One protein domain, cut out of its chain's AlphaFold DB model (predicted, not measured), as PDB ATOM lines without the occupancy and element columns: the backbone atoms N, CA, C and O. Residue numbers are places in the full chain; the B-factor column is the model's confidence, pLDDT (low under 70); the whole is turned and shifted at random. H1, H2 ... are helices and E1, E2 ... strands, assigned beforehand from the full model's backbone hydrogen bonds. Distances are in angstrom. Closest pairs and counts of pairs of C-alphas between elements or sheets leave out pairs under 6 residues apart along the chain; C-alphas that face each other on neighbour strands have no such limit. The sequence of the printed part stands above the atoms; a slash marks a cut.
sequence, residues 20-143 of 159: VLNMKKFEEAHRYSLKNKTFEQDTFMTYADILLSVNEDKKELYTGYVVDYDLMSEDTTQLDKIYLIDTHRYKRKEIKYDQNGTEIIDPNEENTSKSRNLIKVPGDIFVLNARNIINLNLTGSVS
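What this domain is: This is residues 20 to 143 of the 159 residues of an uncharacterized protein of Flavobacterium sp. CC-CTC003 (UniProt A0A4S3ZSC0). A strongly twisted sheet of six strands, folded where E2 and E3 bend sharply, has one short helix, H1, over one face, and a long loop of residues 91 to 117 reaches far out from it at the end away from H1. This loop makes much of the length. The printed part has 124 residues with one named helix and six named strands; along the chain H1 comes first and the strands E1 to E6 follow it; the sheet is branched at E3, which has three neighbours, its neighbour pairs are antiparallel, and the class is mostly strand. The whole is loose, with a radius of gyration of the C-alphas of 17.9 A and spans of 57 by 43 by 24 A.

Where its parts are: H1, residues 24 to 33, begins at C-alpha 24, (12.287, 6.285, -47.957), and is 14.5 A long. E1, residues 45 to 55, measures 30.2 A. E2, residues 58 to 71, measures 25.4 A and bends by 113 degrees at residue 67. E3, residues 79 to 90, measures 22.9 A, bends by 101 degrees at residue 86, and ends at C-alpha 90, (0.274, -20.656, -47.687). E4 is residues 118 to 120 and E5 residues 126 to 129. E6, residues 133 to 141, measures 22.2 A and ends at C-alpha 141, (17.340, -11.275, -39.890).

How they stand to each other: E1, E2, E3 and E4 form a meander, each strand the antiparallel neighbour of the one before, and each successive pair is a hairpin. E1 has E6 on one side, with N 47 and O 139 2.8 A apart, and E2 on the other side, with N 50 and O 62 2.8 A apart. E2 and E3 bring N 67 and O 83 to 2.9 A. On the other side of E3 from E2, the pairing is staggered: E5 lies beside residues 81 to 84, with N 84 and O 126 at 2.8 A, and E4 beside residues 88 to 90, with N 89 and O 119 at 2.8 A. E4 and E5 are apart. E5 and E6 meet only through their link. H1 is on the sheet at a height over the sheet of 9.3 A. It lies over E2 and runs slantwise to the strands, at 36 degrees to E2 on the local plane. The closest C-alphas of H1 and E3 are those of Ser 33 and Asp 86, 5.8 A apart. In H1 every O i to N i+4 pair is within hydrogen-bond range.

The domain as a whole: The two C-alphas farthest apart are those of Lys 24 and Asn 100, 58.0 A. The printed part has no cut. The links H1 to E1, 11 residues, and E3 to E4, 27 residues, are long; in the latter, residues 107 to 115 stand free. The mean pLDDT of the printed part is 76.8, and residues 20 to 45, 106 to 116 and 141 to 143 are under 70.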
ATOM      1  N   VAL A  20       3.080   7.103 -51.074       57.62
ATOM      2  CA  VAL A  20       3.581   6.343 -49.909       57.62
ATOM      3  C   VAL A  20       4.720   5.407 -50.306       57.62
ATOM      4  O   VAL A  20       5.671   5.246 -49.545       57.62
ATOM      5  N   LEU A  21       4.670   4.857 -51.527       56.16
ATOM      6  CA  LEU A  21       5.754   4.054 -52.099       56.16
ATOM      7  C   LEU A  21       7.052   4.864 -52.267       56.16
ATOM      8  O   LEU A  21       8.133   4.285 -52.233       56.16
ATOM      9  N   ASN A  22       6.956   6.195 -52.384       58.09
ATOM     10  CA  ASN A  22       8.102   7.104 -52.488       58.09
ATOM     11  C   ASN A  22       8.661   7.518 -51.117       58.09
ATOM     12  O   ASN A  22       9.655   8.241 -51.047       58.09
ATOM     13  N   MET A  23       8.039   7.111 -50.004       65.56
ATOM     14  CA  MET A  23       8.664   7.307 -48.701       65.56
ATOM     15  C   MET A  23       9.889   6.406 -48.595       65.56
ATOM     16  O   MET A  23       9.817   5.214 -48.885       65.56
ATOM     17  N   LYS A  24      10.987   6.961 -48.072       67.19
ATOM     18  CA  LYS A  24      12.287   6.285 -47.957       67.19
ATOM     19  C   LYS A  24      12.194   4.844 -47.432       67.19
ATOM     20  O   LYS A  24      12.793   3.957 -48.017       67.19
ATOM     21  N   LYS A  25      11.389   4.592 -46.393       65.50
ATOM     22  CA  LYS A  25      11.205   3.252 -45.803       65.50
ATOM     23  C   LYS A  25      10.557   2.231 -46.752       65.50
ATOM     24  O   LYS A  25      10.965   1.076 -46.764       65.50
ATOM     25  N   PHE A  26       9.576   2.645 -47.557       69.25
ATOM     26  CA  PHE A  26       8.905   1.767 -48.522       69.25
ATOM     27  C   PHE A  26       9.732   1.613 -49.799       69.25
ATOM     28  O   PHE A  26       9.809   0.511 -50.338       69.25
ATOM     29  N   GLU A  27      10.410   2.675 -50.237       69.94
ATOM     30  CA  GLU A  27      11.354   2.619 -51.352       69.94
ATOM     31  C   GLU A  27      12.523   1.670 -51.038       69.94
ATOM     32  O   GLU A  27      12.864   0.806 -51.847       69.94
ATOM     33  N   GLU A  28      13.112   1.790 -49.844       69.12
ATOM     34  CA  GLU A  28      14.151   0.884 -49.348       69.12
ATOM     35  C   GLU A  28      13.626  -0.551 -49.299       69.12
ATOM     36  O   GLU A  28      14.210  -1.427 -49.929       69.12
ATOM     37  N   ALA A  29      12.473  -0.786 -48.666       66.44
ATOM     38  CA  ALA A  29      11.845  -2.103 -48.606       66.44
ATOM     39  C   ALA A  29      11.628  -2.722 -50.007       66.44
ATOM     40  O   ALA A  29      11.979  -3.881 -50.248       66.44
ATOM     41  N   HIS A  30      11.112  -1.948 -50.965       66.19
ATOM     42  CA  HIS A  30      10.852  -2.423 -52.326       66.19
ATOM     43  C   HIS A  30      12.141  -2.755 -53.096       66.19
ATOM     44  O   HIS A  30      12.181  -3.741 -53.838       66.19
ATOM     45  N   ARG A  31      13.231  -2.004 -52.870       63.78
ATOM     46  CA  ARG A  31      14.555  -2.330 -53.429       63.78
ATOM     47  C   ARG A  31      15.046  -3.716 -52.991       63.78
ATOM     48  O   ARG A  31      15.724  -4.361 -53.784       63.78
ATOM     49  N   TYR A  32      14.676  -4.193 -51.799       60.25
ATOM     50  CA  TYR A  32      15.040  -5.535 -51.318       60.25
ATOM     51  C   TYR A  32      14.140  -6.655 -51.866       60.25
ATOM     52  O   TYR A  32      14.601  -7.782 -52.031       60.25
ATOM     53  N   SER A  33      12.871  -6.367 -52.186       56.47
ATOM     54  CA  SER A  33      11.939  -7.352 -52.769       56.47
ATOM     55  C   SER A  33      12.268  -7.699 -54.230       56.47
ATOM     56  O   SER A  33      12.019  -8.819 -54.694       56.47
ATOM     57  N   LEU A  34      12.865  -6.766 -54.976       51.84
ATOM     58  CA  LEU A  34      13.260  -6.992 -56.363       51.84
ATOM     59  C   LEU A  34      14.580  -7.773 -56.413       51.84
ATOM     60  O   LEU A  34      15.654  -7.228 -56.184       51.84
ATOM     61  N   LYS A  35      14.491  -9.052 -56.799       50.16
ATOM     62  CA  LYS A  35      15.576 -10.047 -56.977       50.16
ATOM     63  C   LYS A  35      16.819  -9.622 -57.782       50.16
ATOM     64  O   LYS A  35      17.727 -10.427 -57.942       50.16
ATOM     65  N   ASN A  36      16.889  -8.397 -58.289       43.47
ATOM     66  CA  ASN A  36      17.943  -7.930 -59.173       43.47
ATOM     67  C   ASN A  36      18.486  -6.584 -58.694       43.47
ATOM     68  O   ASN A  36      18.168  -5.555 -59.288       43.47
ATOM     69  N   LYS A  37      19.325  -6.586 -57.657       43.38
ATOM     70  CA  LYS A  37      20.461  -5.658 -57.554       43.38
ATOM     71  C   LYS A  37      21.396  -6.081 -56.430       43.38
ATOM     72  O   LYS A  37      21.014  -6.200 -55.275       43.38
ATOM     73  N   THR A  38      22.646  -6.286 -56.817       42.78
ATOM     74  CA  THR A  38      23.819  -6.372 -55.955       42.78
ATOM     75  C   THR A  38      23.891  -5.085 -55.134       42.78
ATOM     76  O   THR A  38      24.361  -4.063 -55.631       42.78
ATOM     77  N   PHE A  39      23.352  -5.092 -53.919       43.84
ATOM     78  CA  PHE A  39      23.451  -3.956 -53.013       43.84
ATOM     79  C   PHE A  39      23.908  -4.455 -51.646       43.84
ATOM     80  O   PHE A  39      23.196  -5.182 -50.960       43.84
ATOM     81  N   GLU A  40      25.140  -4.091 -51.293       46.84
ATOM     82  CA  GLU A  40      25.658  -4.231 -49.939       46.84
ATOM     83  C   GLU A  40      25.007  -3.143 -49.083       46.84
ATOM     84  O   GLU A  40      25.340  -1.963 -49.204       46.84
ATOM     85  N   GLN A  41      24.044  -3.522 -48.248       45.31
ATOM     86  CA  GLN A  41      23.561  -2.647 -47.189       45.31
ATOM     87  C   GLN A  41      23.118  -3.486 -45.993       45.31
ATOM     88  O   GLN A  41      22.264  -4.360 -46.130       45.31
ATOM     89  N   ASP A  42      23.705  -3.201 -44.829       49.72
ATOM     90  CA  ASP A  42      23.410  -3.870 -43.563       49.72
ATOM     91  C   ASP A  42      22.052  -3.395 -43.025       49.72
ATOM     92  O   ASP A  42      21.979  -2.505 -42.179       49.72
ATOM     93  N   THR A  43      20.954  -3.924 -43.567       53.03
ATOM     94  CA  THR A  43      19.602  -3.569 -43.110       53.03
ATOM     95  C   THR A  43      18.967  -4.754 -42.403       53.03
ATOM     96  O   THR A  43      18.799  -5.829 -42.975       53.03
ATOM     97  N   PHE A  44      18.615  -4.547 -41.133       64.19
ATOM     98  CA  PHE A  44      17.850  -5.509 -40.352       64.19
ATOM     99  C   PHE A  44      16.423  -5.541 -40.890       64.19
ATOM    100  O   PHE A  44      15.666  -4.590 -40.704       64.19
ATOM    101  N   MET A  45      16.056  -6.628 -41.563       69.75
ATOM    102  CA  MET A  45      14.677  -6.853 -41.979       69.75
ATOM    103  C   MET A  45      14.018  -7.859 -41.047       69.75
ATOM    104  O   MET A  45      14.560  -8.934 -40.758       69.75
ATOM    105  N   THR A  46      12.823  -7.507 -40.586       84.25
ATOM    106  CA  THR A  46      11.976  -8.401 -39.804       84.25
ATOM    107  C   THR A  46      11.063  -9.163 -40.748       84.25
ATOM    108  O   THR A  46      10.305  -8.576 -41.514       84.25
ATOM    109  N   TYR A  47      11.136 -10.483 -40.688       87.81
ATOM    110  CA  TYR A  47      10.257 -11.387 -41.407       87.81
ATOM    111  C   TYR A  47       9.120 -11.827 -40.486       87.81
ATOM    112  O   TYR A  47       9.370 -12.158 -39.328       87.81
ATOM    113  N   ALA A  48       7.885 -11.819 -40.970       90.88
ATOM    114  CA  ALA A  48       6.711 -12.185 -40.191       90.88
ATOM    115  C   ALA A  48       6.004 -13.400 -40.783       90.88
ATOM    116  O   ALA A  48       5.761 -13.437 -41.986       90.88
ATOM    117  N   ASP A  49       5.601 -14.333 -39.921       93.50
ATOM    118  CA  ASP A  49       4.591 -15.349 -40.212       93.50
ATOM    119  C   ASP A  49       3.323 -15.009 -39.421       93.50
ATOM    120  O   ASP A  49       3.344 -14.939 -38.189       93.50
ATOM    121  N   ILE A  50       2.220 -14.764 -40.128       94.12
ATOM    122  CA  ILE A  50       0.983 -14.212 -39.565       94.12
ATOM    123  C   ILE A  50      -0.175 -15.159 -39.832       94.12
ATOM    124  O   ILE A  50      -0.578 -15.353 -40.981       94.12
ATOM    125  N   LEU A  51      -0.732 -15.731 -38.766       94.69
ATOM    126  CA  LEU A  51      -1.944 -16.536 -38.836       94.69
ATOM    127  C   LEU A  51      -3.162 -15.638 -38.629       94.69
ATOM    128  O   LEU A  51      -3.339 -15.058 -37.558       94.69
ATOM    129  N   LEU A  52      -4.016 -15.560 -39.643       93.38
ATOM    130  CA  LEU A  52      -5.202 -14.715 -39.676       93.38
ATOM    131  C   LEU A  52      -6.478 -15.561 -39.644       93.38
ATOM    132  O   LEU A  52      -6.569 -16.579 -40.333       93.38
ATOM    133  N   SER A  53      -7.486 -15.106 -38.903       91.81
ATOM    134  CA  SER A  53      -8.866 -15.582 -39.028       91.81
ATOM    135  C   SER A  53      -9.585 -14.760 -40.097       91.81
ATOM    136  O   SER A  53      -9.830 -13.574 -39.898       91.81
ATOM    137  N   VAL A  54      -9.905 -15.356 -41.245       86.69
ATOM    138  CA  VAL A  54     -10.732 -14.686 -42.263       86.69
ATOM    139  C   VAL A  54     -12.197 -14.760 -41.841       86.69
ATOM    140  O   VAL A  54     -12.858 -13.734 -41.769       86.69
ATOM    141  N   ASN A  55     -12.650 -15.970 -41.498       85.50
ATOM    142  CA  ASN A  55     -13.975 -16.295 -40.962       85.50
ATOM    143  C   ASN A  55     -13.802 -17.326 -39.826       85.50
ATOM    144  O   ASN A  55     -12.712 -17.881 -39.689       85.50
ATOM    145  N   GLU A  56     -14.860 -17.648 -39.071       80.19
ATOM    146  CA  GLU A  56     -14.812 -18.618 -37.954       80.19
ATOM    147  C   GLU A  56     -14.127 -19.951 -38.329       80.19
ATOM    148  O   GLU A  56     -13.258 -20.430 -37.599       80.19
ATOM    149  N   ASP A  57     -14.411 -20.477 -39.524       83.88
ATOM    150  CA  ASP A  57     -13.856 -21.752 -40.003       83.88
ATOM    151  C   ASP A  57     -12.621 -21.612 -40.905       83.88
ATOM    152  O   ASP A  57     -11.983 -22.605 -41.274       83.88
ATOM    153  N   LYS A  58     -12.273 -20.385 -41.307       86.31
ATOM    154  CA  LYS A  58     -11.257 -20.147 -42.336       86.31
ATOM    155  C   LYS A  58     -10.082 -19.368 -41.777       86.31
ATOM    156  O   LYS A  58     -10.155 -18.156 -41.588       86.31
ATOM    157  N   LYS A  59      -8.963 -20.071 -41.614       91.25
ATOM    158  CA  LYS A  59      -7.680 -19.497 -41.202       91.25
ATOM    159  C   LYS A  59      -6.713 -19.471 -42.378       91.25
ATOM    160  O   LYS A  59      -6.587 -20.461 -43.099       91.25
ATOM    161  N   GLU A  60      -6.034 -18.349 -42.568       92.12
ATOM    162  CA  GLU A  60      -5.023 -18.171 -43.612       92.12
ATOM    163  C   GLU A  60      -3.687 -17.792 -42.970       92.12
ATOM    164  O   GLU A  60      -3.641 -16.997 -42.036       92.12
ATOM    165  N   LEU A  61      -2.599 -18.387 -43.459       92.94
ATOM    166  CA  LEU A  61      -1.245 -18.077 -43.011       92.94
ATOM    167  C   LEU A  61      -0.559 -17.244 -44.090       92.94
ATOM    168  O   LEU A  61      -0.465 -17.672 -45.246       92.94
ATOM    169  N   TYR A  62      -0.079 -16.072 -43.699       93.56
ATOM    170  CA  TYR A  62       0.684 -15.161 -44.539       93.56
ATOM    171  C   TYR A  62       2.117 -15.070 -44.053       93.56
ATOM    172  O   TYR A  62       2.401 -15.268 -42.875       93.56
ATOM    173  N   THR A  63       3.018 -14.764 -44.972       92.94
ATOM    174  CA  THR A  63       4.430 -14.598 -44.680       92.94
ATOM    175  C   THR A  63       5.014 -13.492 -45.541       92.94
ATOM    176  O   THR A  63       4.624 -13.355 -46.702       92.94
ATOM    177  N   GLY A  64       5.896 -12.670 -44.990       90.06
ATOM    178  CA  GLY A  64       6.482 -11.539 -45.707       90.06
ATOM    179  C   GLY A  64       7.361 -10.682 -44.809       90.06
ATOM    180  O   GLY A  64       7.474 -10.938 -43.610       90.06
ATOM    181  N   TYR A  65       7.982  -9.654 -45.376       89.06
ATOM    182  CA  TYR A  65       8.805  -8.734 -44.593       89.06
ATOM    183  C   TYR A  65       7.977  -7.574 -44.058       89.06
ATOM    184  O   TYR A  65       7.233  -6.950 -44.812       89.06
ATOM    185  N   VAL A  66       8.139  -7.267 -42.774       88.69
ATOM    186  CA  VAL A  66       7.475  -6.150 -42.102       88.69
ATOM    187  C   VAL A  66       8.160  -4.850 -42.487       88.69
ATOM    188  O   VAL A  66       9.363  -4.696 -42.280       88.69
ATOM    189  N   VAL A  67       7.383  -3.912 -43.021       86.62
ATOM    190  CA  VAL A  67       7.862  -2.562 -43.351       86.62
ATOM    191  C   VAL A  67       7.423  -1.551 -42.312       86.62
ATOM    192  O   VAL A  67       8.190  -0.661 -41.953       86.62
ATOM    193  N   ASP A  68       6.186  -1.677 -41.841       87.44
ATOM    194  CA  ASP A  68       5.611  -0.736 -40.893       87.44
ATOM    195  C   ASP A  68       4.435  -1.349 -40.129       87.44
ATOM    196  O   ASP A  68       3.954  -2.440 -40.462       87.44
ATOM    197  N   TYR A  69       3.943  -0.619 -39.133       90.00
ATOM    198  CA  TYR A  69       2.737  -0.958 -38.392       90.00
ATOM    199  C   TYR A  69       2.021   0.279 -37.841       90.00
ATOM    200  O   TYR A  69       2.648   1.283 -37.510       90.00
ATOM    201  N   ASP A  70       0.704   0.158 -37.668       88.94
ATOM    202  CA  ASP A  70      -0.119   1.157 -36.987       88.94
ATOM    203  C   ASP A  70      -0.549   0.639 -35.614       88.94
ATOM    204  O   ASP A  70      -0.915  -0.528 -35.466       88.94
ATOM    205  N   LEU A  71      -0.559   1.527 -34.620       87.38
ATOM    206  CA  LEU A  71      -1.141   1.277 -33.300       87.38
ATOM    207  C   LEU A  71      -2.547   1.873 -33.222       87.38
ATOM    208  O   LEU A  71      -2.824   2.924 -33.815       87.38
ATOM    209  N   MET A  72      -3.420   1.238 -32.443       85.06
ATOM    210  CA  MET A  72      -4.775   1.736 -32.213       85.06
ATOM    211  C   MET A  72      -4.721   3.120 -31.543       85.06
ATOM    212  O   MET A  72      -4.008   3.331 -30.561       85.06
ATOM    213  N   SER A  73      -5.485   4.079 -32.076       83.38
ATOM    214  CA  SER A  73      -5.533   5.463 -31.562       83.38
ATOM    215  C   SER A  73      -6.038   5.560 -30.119       83.38
ATOM    216  O   SER A  73      -5.641   6.463 -29.377       83.38
ATOM    217  N   GLU A  74      -6.944   4.654 -29.748       86.69
ATOM    218  CA  GLU A  74      -7.581   4.597 -28.430       86.69
ATOM    219  C   GLU A  74      -6.695   3.891 -27.396       86.69
ATOM    220  O   GLU A  74      -6.628   4.323 -26.247       86.69
ATOM    221  N   ASP A  75      -5.977   2.845 -27.816       83.00
ATOM    222  CA  ASP A  75      -5.082   2.059 -26.971       83.00
ATOM    223  C   ASP A  75      -3.794   1.710 -27.725       83.00
ATOM    224  O   ASP A  75      -3.730   0.757 -28.500       83.00
ATOM    225  N   THR A  76      -2.725   2.458 -27.452       83.06
ATOM    226  CA  THR A  76      -1.429   2.266 -28.113       83.06
ATOM    227  C   THR A  76      -0.730   0.957 -27.739       83.06
ATOM    228  O   THR A  76       0.330   0.667 -28.285       83.06
ATOM    229  N   THR A  77      -1.262   0.178 -26.791       84.19
ATOM    230  CA  THR A  77      -0.750  -1.171 -26.505       84.19
ATOM    231  C   THR A  77      -1.231  -2.204 -27.525       84.19
ATOM    232  O   THR A  77      -0.658  -3.288 -27.615       84.19
ATOM    233  N   GLN A  78      -2.244  -1.856 -28.326       86.31
ATOM    234  CA  GLN A  78      -2.831  -2.727 -29.335       86.31
ATOM    235  C   GLN A  78      -2.379  -2.340 -30.746       86.31
ATOM    236  O   GLN A  78      -2.346  -1.168 -31.129       86.31
ATOM    237  N   LEU A  79      -2.066  -3.363 -31.537       88.75
ATOM    238  CA  LEU A  79      -1.764  -3.246 -32.960       88.75
ATOM    239  C   LEU A  79      -3.071  -3.039 -33.743       88.75
ATOM    240  O   LEU A  79      -4.043  -3.752 -33.501       88.75
ATOM    241  N   ASP A  80      -3.095  -2.099 -34.688       90.88
ATOM    242  CA  ASP A  80      -4.216  -1.901 -35.623       90.88
ATOM    243  C   ASP A  80      -3.920  -2.549 -36.979       90.88
ATOM    244  O   ASP A  80      -4.719  -3.332 -37.499       90.88
ATOM    245  N   LYS A  81      -2.743  -2.270 -37.554       92.00
ATOM    246  CA  LYS A  81      -2.359  -2.772 -38.881       92.00
ATOM    247  C   LYS A  81      -0.894  -3.152 -38.945       92.00
ATOM    248  O   LYS A  81      -0.065  -2.576 -38.248       92.00
ATOM    249  N   ILE A  82      -0.585  -4.075 -39.845       92.00
ATOM    250  CA  ILE A  82       0.784  -4.414 -40.226       92.00
ATOM    251  C   ILE A  82       0.930  -4.367 -41.745       92.00
ATOM    252  O   ILE A  82       0.060  -4.838 -42.484       92.00
ATOM    253  N   TYR A  83       2.031  -3.772 -42.195       91.69
ATOM    254  CA  TYR A  83       2.349  -3.561 -43.601       91.69
ATOM    255  C   TYR A  83       3.476  -4.507 -44.003       91.69
ATOM    256  O   TYR A  83       4.581  -4.438 -43.459       91.69
ATOM    257  N   LEU A  84       3.188  -5.392 -44.953       90.00
ATOM    258  CA  LEU A  84       4.112  -6.400 -45.451       90.00
ATOM    259  C   LEU A  84       4.504  -6.134 -46.906       90.00
ATOM    260  O   LEU A  84       3.699  -5.648 -47.698       90.00
ATOM    261  N   ILE A  85       5.723  -6.525 -47.271       88.75
ATOM    262  CA  ILE A  85       6.184  -6.628 -48.664       88.75
ATOM    263  C   ILE A  85       6.600  -8.065 -48.985       88.75
ATOM    264  O   ILE A  85       6.781  -8.889 -48.083       88.75
ATOM    265  N   ASP A  86       6.737  -8.361 -50.280       86.81
ATOM    266  CA  ASP A  86       7.000  -9.707 -50.820       86.81
ATOM    267  C   ASP A  86       6.126 -10.789 -50.166       86.81
ATOM    268  O   ASP A  86       6.580 -11.863 -49.765       86.81
ATOM    269  N   THR A  87       4.846 -10.466 -49.993       90.81
ATOM    270  CA  THR A  87       3.949 -11.303 -49.212       90.81
ATOM    271  C   THR A  87       3.540 -12.548 -49.983       90.81
ATOM    272  O   THR A  87       3.165 -12.502 -51.155       90.81
ATOM    273  N   HIS A  88       3.562 -13.676 -49.288       93.19
ATOM    274  CA  HIS A  88       3.069 -14.950 -49.769       93.19
ATOM    275  C   HIS A  88       2.024 -15.497 -48.800       93.19
ATOM    276  O   HIS A  88       2.093 -15.292 -47.591       93.19
ATOM    277  N   ARG A  89       1.050 -16.222 -49.339       92.44
ATOM    278  CA  ARG A  89       0.048 -16.962 -48.580       92.44
ATOM    279  C   ARG A  89       0.300 -18.454 -48.722       92.44
ATOM    280  O   ARG A  89       0.504 -18.940 -49.832       92.44
ATOM    281  N   TYR A  90       0.209 -19.200 -47.631       89.81
ATOM    282  CA  TYR A  90       0.274 -20.656 -47.687       89.81
ATOM    283  C   TYR A  90      -1.023 -21.243 -48.258       89.81
ATOM    284  O   TYR A  90      -2.126 -20.916 -47.817       89.81
ATOM    285  N   LYS A  91      -0.896 -22.138 -49.240       83.12
ATOM    286  CA  LYS A  91      -1.997 -22.961 -49.747       83.12
ATOM    287  C   LYS A  91      -2.134 -24.185 -48.851       83.12
ATOM    288  O   LYS A  91      -1.164 -24.913 -48.630       83.12
ATOM    289  N   ARG A  92      -3.348 -24.442 -48.367       74.19
ATOM    290  CA  ARG A  92      -3.657 -25.692 -47.669       74.19
ATOM    291  C   ARG A  92      -3.486 -26.855 -48.651       74.19
ATOM    292  O   ARG A  92      -4.061 -26.818 -49.736       74.19
ATOM    293  N   LYS A  93      -2.689 -27.861 -48.282       73.38
ATOM    294  CA  LYS A  93      -2.628 -29.123 -49.030       73.38
ATOM    295  C   LYS A  93      -3.898 -29.908 -48.705       73.38
ATOM    296  O   LYS A  93      -4.162 -30.186 -47.536       73.38
ATOM    297  N   GLU A  94      -4.702 -30.209 -49.715       70.12
ATOM    298  CA  GLU A  94      -5.793 -31.169 -49.571       70.12
ATOM    299  C   GLU A  94      -5.191 -32.562 -49.715       70.12
ATOM    300  O   GLU A  94      -4.820 -32.972 -50.812       70.12
ATOM    301  N   ILE A  95      -5.036 -33.265 -48.596       72.81
ATOM    302  CA  ILE A  95      -4.591 -34.656 -48.613       72.81
ATOM    303  C   ILE A  95      -5.803 -35.500 -49.007       72.81
ATOM    304  O   ILE A  95      -6.810 -35.511 -48.296       72.81
ATOM    305  N   LYS A  96      -5.722 -36.166 -50.158       78.94
ATOM    306  CA  LYS A  96      -6.731 -37.125 -50.616       78.94
ATOM    307  C   LYS A  96      -6.218 -38.532 -50.344       78.94
ATOM    308  O   LYS A  96      -5.056 -38.819 -50.611       78.94
ATOM    309  N   TYR A  97      -7.085 -39.394 -49.829       79.94
ATOM    310  CA  TYR A  97      -6.775 -40.798 -49.571       79.94
ATOM    311  C   TYR A  97      -7.521 -41.685 -50.565       79.94
ATOM    312  O   TYR A  97      -8.652 -41.376 -50.947       79.94
ATOM    313  N   ASP A  98      -6.889 -42.775 -50.990       79.44
ATOM    314  CA  ASP A  98      -7.548 -43.831 -51.749       79.44
ATOM    315  C   ASP A  98      -8.426 -44.715 -50.839       79.44
ATOM    316  O   ASP A  98      -8.460 -44.564 -49.615       79.44
ATOM    317  N   GLN A  99      -9.152 -45.662 -51.443       81.94
ATOM    318  CA  GLN A  99     -10.009 -46.613 -50.717       81.94
ATOM    319  C   GLN A  99      -9.221 -47.557 -49.787       81.94
ATOM    320  O   GLN A  99      -9.820 -48.215 -48.940       81.94
ATOM    321  N   ASN A 100      -7.893 -47.593 -49.917       80.62
ATOM    322  CA  ASN A 100      -6.978 -48.422 -49.140       80.62
ATOM    323  C   ASN A 100      -6.222 -47.612 -48.064       80.62
ATOM    324  O   ASN A 100      -5.377 -48.170 -47.367       80.62
ATOM    325  N   GLY A 101      -6.525 -46.315 -47.904       77.38
ATOM    326  CA  GLY A 101      -5.889 -45.421 -46.930       77.38
ATOM    327  C   GLY A 101      -4.527 -44.854 -47.353       77.38
ATOM    328  O   GLY A 101      -3.850 -44.230 -46.537       77.38
ATOM    329  N   THR A 102      -4.117 -45.033 -48.607       79.25
ATOM    330  CA  THR A 102      -2.877 -44.480 -49.168       79.25
ATOM    331  C   THR A 102      -3.107 -43.045 -49.644       79.25
ATOM    332  O   THR A 102      -4.119 -42.752 -50.282       79.25
ATOM    333  N   GLU A 103      -2.178 -42.129 -49.350       77.12
ATOM    334  CA  GLU A 103      -2.220 -40.756 -49.875       77.12
ATOM    335  C   GLU A 103      -2.091 -40.775 -51.405       77.12
ATOM    336  O   GLU A 103      -1.110 -41.275 -51.958       77.12
ATOM    337  N   ILE A 104      -3.086 -40.213 -52.093       76.31
ATOM    338  CA  ILE A 104      -3.067 -40.029 -53.542       76.31
ATOM    339  C   ILE A 104      -2.182 -38.817 -53.825       76.31
ATOM    340  O   ILE A 104      -2.586 -37.673 -53.608       76.31
ATOM    341  N   ILE A 105      -0.968 -39.072 -54.303       70.81
ATOM    342  CA  ILE A 105      -0.061 -38.031 -54.787       70.81
ATOM    343  C   ILE A 105      -0.505 -37.671 -56.207       70.81
ATOM    344  O   ILE A 105      -0.482 -38.523 -57.095       70.81
ATOM    345  N   ASP A 106      -0.949 -36.431 -56.415       63.09
ATOM    346  CA  ASP A 106      -1.347 -35.948 -57.739       63.09
ATOM    347  C   ASP A 106      -0.096 -35.898 -58.643       63.09
ATOM    348  O   ASP A 106       0.858 -35.190 -58.312       63.09
ATOM    349  N   PRO A 107      -0.040 -36.645 -59.761       59.31
ATOM    350  CA  PRO A 107       1.151 -36.716 -60.607       59.31
ATOM    351  C   PRO A 107       1.499 -35.382 -61.285       59.31
ATOM    352  O   PRO A 107       2.610 -35.240 -61.776       59.31
ATOM    353  N   ASN A 108       0.590 -34.395 -61.281       57.72
ATOM    354  CA  ASN A 108       0.868 -33.026 -61.732       57.72
ATOM    355  C   ASN A 108       1.506 -32.133 -60.648       57.72
ATOM    356  O   ASN A 108       1.947 -31.026 -60.961       57.72
ATOM    357  N   GLU A 109       1.596 -32.581 -59.390       58.69
ATOM    358  CA  GLU A 109       2.453 -31.963 -58.363       58.69
ATOM    359  C   GLU A 109       3.916 -32.425 -58.543       58.69
ATOM    360  O   GLU A 109       4.598 -32.803 -57.589       58.69
ATOM    361  N   GLU A 110       4.410 -32.421 -59.789       48.28
ATOM    362  CA  GLU A 110       5.787 -32.780 -60.119       48.28
ATOM    363  C   GLU A 110       6.775 -31.917 -59.319       48.28
ATOM    364  O   GLU A 110       6.896 -30.708 -59.508       48.28
ATOM    365  N   ASN A 111       7.550 -32.575 -58.457       45.88
ATOM    366  CA  ASN A 111       8.909 -32.180 -58.089       45.88
ATOM    367  C   ASN A 111       9.123 -30.743 -57.584       45.88
ATOM    368  O   ASN A 111      10.216 -30.190 -57.734       45.88
ATOM    369  N   THR A 112       8.169 -30.132 -56.884       45.31
ATOM    370  CA  THR A 112       8.540 -29.054 -55.959       45.31
ATOM    371  C   THR A 112       9.039 -29.659 -54.656       45.31
ATOM    372  O   THR A 112       8.330 -29.703 -53.659       45.31
ATOM    373  N   SER A 113      10.333 -29.985 -54.607       44.84
ATOM    374  CA  SER A 113      11.119 -30.138 -53.365       44.84
ATOM    375  C   SER A 113      11.172 -28.850 -52.514       44.84
ATOM    376  O   SER A 113      12.055 -28.668 -51.679       44.84
ATOM    377  N   LYS A 114      10.244 -27.912 -52.728       50.72
ATOM    378  CA  LYS A 114      10.047 -26.712 -51.927       50.72
ATOM    379  C   LYS A 114       8.956 -27.044 -50.927       50.72
ATOM    380  O   LYS A 114       7.780 -27.039 -51.260       50.72
ATOM    381  N   SER A 115       9.369 -27.315 -49.697       55.00
ATOM    382  CA  SER A 115       8.567 -27.715 -48.532       55.00
ATOM    383  C   SER A 115       7.381 -26.805 -48.152       55.00
ATOM    384  O   SER A 115       6.783 -26.993 -47.095       55.00
ATOM    385  N   ARG A 116       7.029 -25.799 -48.962       62.41
ATOM    386  CA  ARG A 116       5.981 -24.817 -48.678       62.41
ATOM    387  C   ARG A 116       5.215 -24.493 -49.962       62.41
ATOM    388  O   ARG A 116       5.749 -23.833 -50.853       62.41
ATOM    389  N   ASN A 117       3.952 -24.908 -50.030       76.44
ATOM    390  CA  ASN A 117       3.017 -24.468 -51.065       76.44
ATOM    391  C   ASN A 117       2.659 -22.991 -50.829       76.44
ATOM    392  O   ASN A 117       1.706 -22.684 -50.117       76.44
ATOM    393  N   LEU A 118       3.452 -22.074 -51.383       83.75
ATOM    394  CA  LEU A 118       3.289 -20.626 -51.234       83.75
ATOM    395  C   LEU A 118       2.709 -20.009 -52.508       83.75
ATOM    396  O   LEU A 118       3.217 -20.226 -53.604       83.75
ATOM    397  N   ILE A 119       1.668 -19.195 -52.351       88.44
ATOM    398  CA  ILE A 119       1.059 -18.389 -53.411       88.44
ATOM    399  C   ILE A 119       1.468 -16.940 -53.173       88.44
ATOM    400  O   ILE A 119       1.178 -16.391 -52.111       88.44
ATOM    401  N   LYS A 120       2.125 -16.308 -54.148       88.75
ATOM    402  CA  LYS A 120       2.472 -14.887 -54.047       88.75
ATOM    403  C   LYS A 120       1.202 -14.034 -54.027       88.75
ATOM    404  O   LYS A 120       0.316 -14.222 -54.860       88.75
ATOM    405  N   VAL A 121       1.117 -13.113 -53.074       88.06
ATOM    406  CA  VAL A 121       0.043 -12.121 -53.012       88.06
ATOM    407  C   VAL A 121       0.405 -10.979 -53.969       88.06
ATOM    408  O   VAL A 121       1.528 -10.479 -53.899       88.06
ATOM    409  N   PRO A 122      -0.481 -10.596 -54.905       84.44
ATOM    410  CA  PRO A 122      -0.202  -9.500 -55.824       84.44
ATOM    411  C   PRO A 122      -0.227  -8.148 -55.098       84.44
ATOM    412  O   PRO A 122      -1.014  -7.951 -54.174       84.44
ATOM    413  N   GLY A 123       0.593  -7.211 -55.573       79.81
ATOM    414  CA  GLY A 123       0.718  -5.859 -55.025       79.81
ATOM    415  C   GLY A 123       2.092  -5.589 -54.414       79.81
ATOM    416  O   GLY A 123       2.852  -6.514 -54.123       79.81
ATOM    417  N   ASP A 124       2.402  -4.306 -54.246       79.25
ATOM    418  CA  ASP A 124       3.689  -3.866 -53.697       79.25
ATOM    419  C   ASP A 124       3.701  -3.894 -52.170       79.25
ATOM    420  O   ASP A 124       4.700  -4.279 -51.570       79.25
ATOM    421  N   ILE A 125       2.579  -3.519 -51.548       86.06
ATOM    422  CA  ILE A 125       2.373  -3.537 -50.100       86.06
ATOM    423  C   ILE A 125       1.090  -4.308 -49.812       86.06
ATOM    424  O   ILE A 125       0.034  -4.021 -50.380       86.06
ATOM    425  N   PHE A 126       1.175  -5.257 -48.889       90.31
ATOM    426  CA  PHE A 126       0.034  -5.981 -48.363       90.31
ATOM    427  C   PHE A 126      -0.273  -5.512 -46.943       90.31
ATOM    428  O   PHE A 126       0.603  -5.501 -46.079       90.31
ATOM    429  N   VAL A 127      -1.521  -5.116 -46.701       92.19
ATOM    430  CA  VAL A 127      -1.956  -4.565 -45.414       92.19
ATOM    431  C   VAL A 127      -2.866  -5.566 -44.725       92.19
ATOM    432  O   VAL A 127      -3.882  -5.975 -45.286       92.19
ATOM    433  N   LEU A 128      -2.518  -5.938 -43.496       90.62
ATOM    434  CA  LEU A 128      -3.324  -6.824 -42.663       90.62
ATOM    435  C   LEU A 128      -3.883  -6.063 -41.466       90.62
ATOM    436  O   LEU A 128      -3.153  -5.355 -40.774       90.62
ATOM    437  N   ASN A 129      -5.181  -6.245 -41.210       91.00
ATOM    438  CA  ASN A 129      -5.813  -5.764 -39.988       91.00
ATOM    439  C   ASN A 129      -5.445  -6.694 -38.824       91.00
ATOM    440  O   ASN A 129      -5.671  -7.906 -38.888       91.00
ATOM    441  N   ALA A 130      -4.896  -6.118 -37.762       90.25
ATOM    442  CA  ALA A 130      -4.384  -6.855 -36.623       90.25
ATOM    443  C   ALA A 130      -5.474  -7.463 -35.732       90.25
ATOM    444  O   ALA A 130      -5.208  -8.452 -35.055       90.25
ATOM    445  N   ARG A 131      -6.717  -6.962 -35.789       90.12
ATOM    446  CA  ARG A 131      -7.851  -7.501 -35.011       90.12
ATOM    447  C   ARG A 131      -8.140  -8.968 -35.314       90.12
ATOM    448  O   ARG A 131      -8.637  -9.688 -34.457       90.12
ATOM    449  N   ASN A 132      -7.816  -9.405 -36.529       88.56
ATOM    450  CA  ASN A 132      -8.059 -10.767 -36.997       88.56
ATOM    451  C   ASN A 132      -6.816 -11.666 -36.877       88.56
ATOM    452  O   ASN A 132      -6.853 -12.822 -37.308       88.56
ATOM    453  N   ILE A 133      -5.707 -11.154 -36.334       92.56
ATOM    454  CA  ILE A 133      -4.482 -11.931 -36.146       92.56
ATOM    455  C   ILE A 133      -4.663 -12.849 -34.940       92.56
ATOM    456  O   ILE A 133      -4.851 -12.406 -33.813       92.56
ATOM    457  N   ILE A 134      -4.572 -14.152 -35.193       93.25
ATOM    458  CA  ILE A 134      -4.590 -15.190 -34.159       93.25
ATOM    459  C   ILE A 134      -3.191 -15.346 -33.565       93.25
ATOM    460  O   ILE A 134      -3.036 -15.551 -32.364       93.25
ATOM    461  N   ASN A 135      -2.169 -15.307 -34.422       93.50
ATOM    462  CA  ASN A 135      -0.780 -15.454 -34.012       93.50
ATOM    463  C   ASN A 135       0.148 -14.698 -34.970       93.50
ATOM    464  O   ASN A 135      -0.104 -14.645 -36.176       93.50
ATOM    465  N   LEU A 136       1.230 -14.153 -34.423       92.81
ATOM    466  CA  LEU A 136       2.260 -13.411 -35.133       92.81
ATOM    467  C   LEU A 136       3.625 -13.881 -34.638       92.81
ATOM    468  O   LEU A 136       3.971 -13.675 -33.477       92.81
ATOM    469  N   ASN A 137       4.412 -14.476 -35.528       93.19
ATOM    470  CA  ASN A 137       5.804 -14.802 -35.261       93.19
ATOM    471  C   ASN A 137       6.713 -13.852 -36.040       93.19
ATOM    472  O   ASN A 137       6.546 -13.696 -37.249       93.19
ATOM    473  N   LEU A 138       7.683 -13.244 -35.359       89.19
ATOM    474  CA  LEU A 138       8.632 -12.302 -35.948       89.19
ATOM    475  C   LEU A 138      10.043 -12.878 -35.880       89.19
ATOM    476  O   LEU A 138      10.556 -13.182 -34.808       89.19
ATOM    477  N   THR A 139      10.688 -12.980 -37.035       85.50
ATOM    478  CA  THR A 139      12.078 -13.406 -37.167       85.50
ATOM    479  C   THR A 139      12.908 -12.228 -37.657       85.50
ATOM    480  O   THR A 139      12.786 -11.796 -38.802       85.50
ATOM    481  N   GLY A 140      13.750 -11.683 -36.781       78.31
ATOM    482  CA  GLY A 140      14.734 -10.673 -37.161       78.31
ATOM    483  C   GLY A 140      15.886 -11.322 -37.922       78.31
ATOM    484  O   GLY A 140      16.516 -12.245 -37.410       78.31
ATOM    485  N   SER A 141      16.166 -10.846 -39.132       63.12
ATOM    486  CA  SER A 141      17.340 -11.275 -39.890       63.12
ATOM    487  C   SER A 141      18.409 -10.186 -39.871       63.12
ATOM    488  O   SER A 141      18.130  -9.014 -40.124       63.12
ATOM    489  N   VAL A 142      19.635 -10.583 -39.531       53.91
ATOM    490  CA  VAL A 142      20.839  -9.759 -39.672       53.91
ATOM    491  C   VAL A 142      21.457 -10.137 -41.010       53.91
ATOM    492  O   VAL A 142      21.796 -11.305 -41.213       53.91
ATOM    493  N   SER A 143      21.580  -9.202 -41.947       50.31
ATOM    494  CA  SER A 143      22.286  -9.483 -43.196       50.31
ATOM    495  C   SER A 143      23.780  -9.668 -42.914       50.31
ATOM    496  O   SER A 143      24.415  -8.795 -42.328       50.31
TER     497      SER A 143